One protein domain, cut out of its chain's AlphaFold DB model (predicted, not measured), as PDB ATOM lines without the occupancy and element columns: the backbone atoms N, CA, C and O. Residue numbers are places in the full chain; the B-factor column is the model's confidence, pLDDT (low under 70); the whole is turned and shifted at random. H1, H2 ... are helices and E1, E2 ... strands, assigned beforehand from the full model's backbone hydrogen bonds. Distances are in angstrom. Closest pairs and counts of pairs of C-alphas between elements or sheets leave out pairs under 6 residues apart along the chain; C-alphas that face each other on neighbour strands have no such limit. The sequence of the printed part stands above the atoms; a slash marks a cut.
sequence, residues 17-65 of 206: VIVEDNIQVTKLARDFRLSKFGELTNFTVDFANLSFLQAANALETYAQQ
ATOM      1  N   VAL A  17     188.344 179.642 248.346       87.81
ATOM      2  CA  VAL A  17     189.584 178.875 248.233       87.81
ATOM      3  C   VAL A  17     190.720 179.817 247.865       87.81
ATOM      4  O   VAL A  17     190.518 180.792 247.141       87.81
ATOM      5  N   ILE A  18     191.907 179.531 248.392       84.00
ATOM      6  CA  ILE A  18     193.137 180.223 248.013       84.00
ATOM      7  C   ILE A  18     193.731 179.450 246.839       84.00
ATOM      8  O   ILE A  18     193.948 178.242 246.947       84.00
ATOM      9  N   VAL A  19     193.928 180.129 245.714       77.31
ATOM     10  CA  VAL A  19     194.640 179.587 244.551       77.31
ATOM     11  C   VAL A  19     196.085 180.093 244.543       77.31
ATOM     12  O   VAL A  19     196.504 180.790 245.472       77.31
ATOM     13  N   GLU A  20     196.858 179.721 243.522       71.56
ATOM     14  CA  GLU A  20     198.217 180.237 243.338       71.56
ATOM     15  C   GLU A  20     198.268 181.773 243.439       71.56
ATOM     16  O   GLU A  20     197.282 182.471 243.193       71.56
ATOM     17  N   ASP A  21     199.417 182.287 243.878       70.38
ATOM     18  CA  ASP A  21     199.651 183.708 244.170       70.38
ATOM     19  C   ASP A  21     198.818 184.292 245.331       70.38
ATOM     20  O   ASP A  21     198.641 185.506 245.431       70.38
ATOM     21  N   ASN A  22     198.332 183.447 246.253       76.62
ATOM     22  CA  ASN A  22     197.514 183.845 247.411       76.62
ATOM     23  C   ASN A  22     196.210 184.573 247.032       76.62
ATOM     24  O   ASN A  22     195.653 185.332 247.831       76.62
ATOM     25  N   ILE A  23     195.695 184.333 245.826       76.94
ATOM     26  CA  ILE A  23     194.449 184.946 245.378       76.94
ATOM     27  C   ILE A  23     193.276 184.183 245.996       76.94
ATOM     28  O   ILE A  23     193.139 182.968 245.838       76.94
ATOM     29  N   GLN A  24     192.409 184.903 246.704       86.06
ATOM     30  CA  GLN A  24     191.185 184.345 247.266       86.06
ATOM     31  C   GLN A  24     190.057 184.433 246.236       86.06
ATOM     32  O   GLN A  24     189.724 185.514 245.754       86.06
ATOM     33  N   VAL A  25     189.448 183.295 245.915       85.12
ATOM     34  CA  VAL A  25     188.325 183.211 244.970       85.12
ATOM     35  C   VAL A  25     187.168 182.423 245.570       85.12
ATOM     36  O   VAL A  25     187.364 181.570 246.436       85.12
ATOM     37  N   THR A  26     185.948 182.693 245.105       90.31
ATOM     38  CA  THR A  26     184.755 181.940 245.508       90.31
ATOM     39  C   THR A  26     184.810 180.516 244.960       90.31
ATOM     40  O   THR A  26     185.109 180.289 243.782       90.31
ATOM     41  N   LYS A  27     184.537 179.531 245.822       88.31
ATOM     42  CA  LYS A  27     184.718 178.113 245.501       88.31
ATOM     43  C   LYS A  27     183.787 177.669 244.375       88.31
ATOM     44  O   LYS A  27     184.259 177.113 243.386       88.31
ATOM     45  N   LEU A  28     182.493 177.961 244.491       87.88
ATOM     46  CA  LEU A  28     181.489 177.580 243.499       87.88
ATOM     47  C   LEU A  28     181.799 178.149 242.110       87.88
ATOM     48  O   LEU A  28     181.747 177.419 241.123       87.88
ATOM     49  N   ALA A  29     182.154 179.434 242.021       84.19
ATOM     50  CA  ALA A  29     182.442 180.072 240.737       84.19
ATOM     51  C   ALA A  29     183.711 179.502 240.088       84.19
ATOM     52  O   ALA A  29     183.747 179.302 238.871       84.19
ATOM     53  N   ARG A  30     184.743 179.214 240.895       85.62
ATOM     54  CA  ARG A  30     185.967 178.554 240.430       85.62
ATOM     55  C   ARG A  30     185.659 177.161 239.887       85.62
ATOM     56  O   ARG A  30     186.014 176.870 238.750       85.62
ATOM     57  N   ASP A  31     184.990 176.327 240.676       85.75
ATOM     58  CA  ASP A  31     184.735 174.928 240.323       85.75
ATOM     59  C   ASP A  31     183.802 174.826 239.101       85.75
ATOM     60  O   ASP A  31     184.055 174.031 238.196       85.75
ATOM     61  N   PHE A  32     182.791 175.701 239.002       85.19
ATOM     62  CA  PHE A  32     181.932 175.801 237.819       85.19
ATOM     63  C   PHE A  32     182.720 176.188 236.561       85.19
ATOM     64  O   PHE A  32     182.574 175.535 235.525       85.19
ATOM     65  N   ARG A  33     183.586 177.215 236.635       82.81
ATOM     66  CA  ARG A  33     184.435 177.598 235.495       82.81
ATOM     67  C   ARG A  33     185.358 176.466 235.083       82.81
ATOM     68  O   ARG A  33     185.413 176.174 233.897       82.81
ATOM     69  N   LEU A  34     186.044 175.821 236.025       79.88
ATOM     70  CA  LEU A  34     186.941 174.706 235.720       79.88
ATOM     71  C   LEU A  34     186.194 173.550 235.046       79.88
ATOM     72  O   LEU A  34     186.663 173.030 234.037       79.88
ATOM     73  N   SER A  35     185.000 173.208 235.539       79.69
ATOM     74  CA  SER A  35     184.152 172.187 234.919       79.69
ATOM     75  C   SER A  35     183.738 172.566 233.496       79.69
ATOM     76  O   SER A  35     183.815 171.727 232.602       79.69
ATOM     77  N   LYS A  36     183.315 173.817 233.262       76.50
ATOM     78  CA  LYS A  36     182.933 174.277 231.918       76.50
ATOM     79  C   LYS A  36     184.116 174.398 230.967       76.50
ATOM     80  O   LYS A  36     183.977 174.059 229.798       76.50
ATOM     81  N   PHE A  37     185.280 174.803 231.458       71.62
ATOM     82  CA  PHE A  37     186.515 174.781 230.679       71.62
ATOM     83  C   PHE A  37     186.902 173.355 230.280       71.62
ATOM     84  O   PHE A  37     187.228 173.124 229.118       71.62
ATOM     85  N   GLY A  38     186.808 172.388 231.196       70.88
ATOM     86  CA  GLY A  38     187.048 170.978 230.880       70.88
ATOM     87  C   GLY A  38     186.060 170.429 229.843       70.88
ATOM     88  O   GLY A  38     186.475 169.766 228.898       70.88
ATOM     89  N   GLU A  39     184.771 170.769 229.967       71.12
ATOM     90  CA  GLU A  39     183.724 170.376 229.011       71.12
ATOM     91  C   GLU A  39     183.975 170.938 227.603       71.12
ATOM     92  O   GLU A  39     183.870 170.207 226.623       71.12
ATOM     93  N   LEU A  40     184.333 172.220 227.498       64.12
ATOM     94  CA  LEU A  40     184.508 172.907 226.214       64.12
ATOM     95  C   LEU A  40     185.833 172.581 225.520       64.12
ATOM     96  O   LEU A  40     185.922 172.650 224.300       64.12
ATOM     97  N   THR A  41     186.876 172.251 226.278       62.41
ATOM     98  CA  THR A  41     188.198 171.949 225.705       62.41
ATOM     99  C   THR A  41     188.398 170.455 225.451       62.41
ATOM    100  O   THR A  41     189.330 170.081 224.743       62.41
ATOM    101  N   ASN A  42     187.543 169.594 226.025       59.88
ATOM    102  CA  ASN A  42     187.726 168.139 226.074       59.88
ATOM    103  C   ASN A  42     189.137 167.743 226.573       59.88
ATOM    104  O   ASN A  42     189.678 166.694 226.220       59.88
ATOM    105  N   PHE A  43     189.755 168.631 227.361       63.41
ATOM    106  CA  PHE A  43     191.154 168.599 227.754       63.41
ATOM    107  C   PHE A  43     191.219 168.347 229.260       63.41
ATOM    108  O   PHE A  43     190.747 169.147 230.066       63.41
ATOM    109  N   THR A  44     191.814 167.228 229.667       58.78
ATOM    110  CA  THR A  44     192.112 166.941 231.076       58.78
ATOM    111  C   THR A  44     193.395 167.655 231.495       58.78
ATOM    112  O   THR A  44     194.382 167.005 231.839       58.78
ATOM    113  N   VAL A  45     193.423 168.987 231.417       55.25
ATOM    114  CA  VAL A  45     194.477 169.761 232.083       55.25
ATOM    115  C   VAL A  45     194.002 170.144 233.467       55.25
ATOM    116  O   VAL A  45     192.965 170.783 233.643       55.25
ATOM    117  N   ASP A  46     194.777 169.724 234.458       64.25
ATOM    118  CA  ASP A  46     194.608 170.162 235.830       64.25
ATOM    119  C   ASP A  46     195.065 171.621 235.955       64.25
ATOM    120  O   ASP A  46     196.240 171.919 236.156       64.25
ATOM    121  N   PHE A  47     194.117 172.546 235.804       62.62
ATOM    122  CA  PHE A  47     194.346 173.977 236.008       62.62
ATOM    123  C   PHE A  47     194.474 174.358 237.490       62.62
ATOM    124  O   PHE A  47     194.648 175.536 237.795       62.62
ATOM    125  N   ALA A  48     194.341 173.414 238.434       62.72
ATOM    126  CA  ALA A  48     194.334 173.752 239.854       62.72
ATOM    127  C   ALA A  48     195.672 174.324 240.345       62.72
ATOM    128  O   ALA A  48     195.650 175.125 241.279       62.72
ATOM    129  N   ASN A  49     196.774 173.949 239.688       65.81
ATOM    130  CA  ASN A  49     198.148 174.362 239.997       65.81
ATOM    131  C   ASN A  49     198.797 175.115 238.821       65.81
ATOM    132  O   ASN A  49     199.990 174.966 238.568       65.81
ATOM    133  N   LEU A  50     197.989 175.796 238.003       65.81
ATOM    134  CA  LEU A  50     198.502 176.649 236.938       65.81
ATOM    135  C   LEU A  50     198.199 178.100 237.280       65.81
ATOM    136  O   LEU A  50     197.044 178.464 237.523       65.81
ATOM    137  N   SER A  51     199.221 178.942 237.191       65.88
ATOM    138  CA  SER A  51     199.040 180.380 237.250       65.88
ATOM    139  C   SER A  51     198.221 180.834 236.048       65.88
ATOM    140  O   SER A  51     198.139 180.152 235.019       65.88
ATOM    141  N   PHE A  52     197.629 182.022 236.139       60.03
ATOM    142  CA  PHE A  52     196.828 182.573 235.046       60.03
ATOM    143  C   PHE A  52     197.581 182.557 233.700       60.03
ATOM    144  O   PHE A  52     197.023 182.156 232.679       60.03
ATOM    145  N   LEU A  53     198.866 182.931 233.707       61.81
ATOM    146  CA  LEU A  53     199.705 182.930 232.505       61.81
ATOM    147  C   LEU A  53     199.983 181.513 231.994       61.81
ATOM    148  O   LEU A  53     199.977 181.285 230.788       61.81
ATOM    149  N   GLN A  54     200.199 180.550 232.891       63.59
ATOM    150  CA  GLN A  54     200.408 179.157 232.497       63.59
ATOM    151  C   GLN A  54     199.141 178.548 231.889       63.59
ATOM    152  O   GLN A  54     199.224 177.863 230.871       63.59
ATOM    153  N   ALA A  55     197.970 178.848 232.454       63.88
ATOM    154  CA  ALA A  55     196.687 178.432 231.904       63.88
ATOM    155  C   ALA A  55     196.425 179.062 230.522       63.88
ATOM    156  O   ALA A  55     196.015 178.362 229.596       63.88
ATOM    157  N   ALA A  56     196.724 180.355 230.353       67.12
ATOM    158  CA  ALA A  56     196.609 181.045 229.067       67.12
ATOM    159  C   ALA A  56     197.544 180.446 227.999       67.12
ATOM    160  O   ALA A  56     197.101 180.145 226.892       67.12
ATOM    161  N   ASN A  57     198.806 180.183 228.351       66.25
ATOM    162  CA  ASN A  57     199.775 179.551 227.450       66.25
ATOM    163  C   ASN A  57     199.374 178.111 227.081       66.25
ATOM    164  O   ASN A  57     199.583 177.671 225.949       66.25
ATOM    165  N   ALA A  58     198.782 177.363 228.020       71.94
ATOM    166  CA  ALA A  58     198.276 176.016 227.760       71.94
ATOM    167  C   ALA A  58     197.108 176.034 226.759       71.94
ATOM    168  O   ALA A  58     197.069 175.208 225.845       71.94
ATOM    169  N   LEU A  59     196.198 177.008 226.884       72.12
ATOM    170  CA  LEU A  59     195.107 177.225 225.929       72.12
ATOM    171  C   LEU A  59     195.627 177.624 224.544       72.12
ATOM    172  O   LEU A  59     195.149 177.094 223.544       72.12
ATOM    173  N   GLU A  60     196.631 178.502 224.472       71.94
ATOM    174  CA  GLU A  60     197.279 178.867 223.207       71.94
ATOM    175  C   GLU A  60     197.934 177.652 222.538       71.94
ATOM    176  O   GLU A  60     197.754 177.426 221.341       71.94
ATOM    177  N   THR A  61     198.640 176.828 223.314       72.62
ATOM    178  CA  THR A  61     199.278 175.601 222.818       72.62
ATOM    179  C   THR A  61     198.242 174.615 222.273       72.62
ATOM    180  O   THR A  61     198.436 174.043 221.200       72.62
ATOM    181  N   TYR A  62     197.122 174.430 222.980       72.56
ATOM    182  CA  TYR A  62     196.012 173.601 222.510       72.56
ATOM    183  C   TYR A  62     195.417 174.147 221.207       72.56
ATOM    184  O   TYR A  62     195.278 173.397 220.247       72.56
ATOM    185  N   ALA A  63     195.171 175.456 221.123       73.81
ATOM    186  CA  ALA A  63     194.609 176.117 219.943       73.81
ATOM    187  C   ALA A  63     195.494 176.016 218.675       73.81
ATOM    188  O   ALA A  63     195.068 176.321 217.557       73.81
ATOM    189  N   GLN A  64     196.751 175.586 218.814       72.44
ATOM    190  CA  GLN A  64     197.647 175.312 217.689       72.44
ATOM    191  C   GLN A  64     197.536 173.874 217.145       72.44
ATOM    192  O   GLN A  64     198.086 173.601 216.074       72.44
ATOM    193  N   GLN A  65     196.826 172.964 217.823       74.38
ATOM    194  CA  GLN A  65     196.612 171.586 217.363       74.38
ATOM    195  C   GLN A  65     195.693 171.536 216.127       74.38
ATOM    196  O   GLN A  65     194.883 172.429 215.889       74.38
TER     197      GLN A  65
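AT A GLANCE: This is residues 17 to 65 of the 206 residues of an uncharacterized protein of Saprolegnia diclina (strain VS20) (UniProt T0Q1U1). Two helices, H1 and H2, run in nearly the same direction with an open gap between them, and H2 is shifted toward the far end of H1. A small loop, residues 17 to 26, folds back on itself at the first end of H1 and turns a corner into it through E1, while the link of residues 42 to 51 folds back toward the first residue of H2. The printed part has 49 residues, in the order E1, H1, H2, and is mostly helix. It is only just compact, close to loose, with a radius of gyration of the C-alphas of 11.3 A, and only just elongated, with spans of 33 by 21 by 11 A.

IN THESE COORDINATES: Start at Val 17 and go on to strand E1, residues 24 to 26, where C-alpha 24 stands at (191.185, 184.345, 247.266). Find C-alpha 27 at (184.718, 178.113, 245.501); from there helix H1, residues 27 to 41, runs 21.0 A. Helix H2, residues 52 to 63, runs 16.6 A and ends with C-alpha 63 at (194.609, 176.117, 219.943).

HOW THE PARTS SIT: Look first at residues 17 to 18, which form a short antiparallel pairing with residues 24 to 25 of E1; E1 pairs with no named strand. E1 and H1 meet only through their link, which is tight. H1 and H2 are apart, joined by a short link of 10 residues. E1 and H2 are apart. In H1 and H2 every O i to N i+4 pair is within hydrogen-bond range.

THE WHOLE: The two C-alphas farthest apart are those of Gln 24 and Gln 65, 33.0 A. The printed part has no cut and no long link. Its mean pLDDT is 72.9, and you will find residues 40 to 57 under 70 in this model.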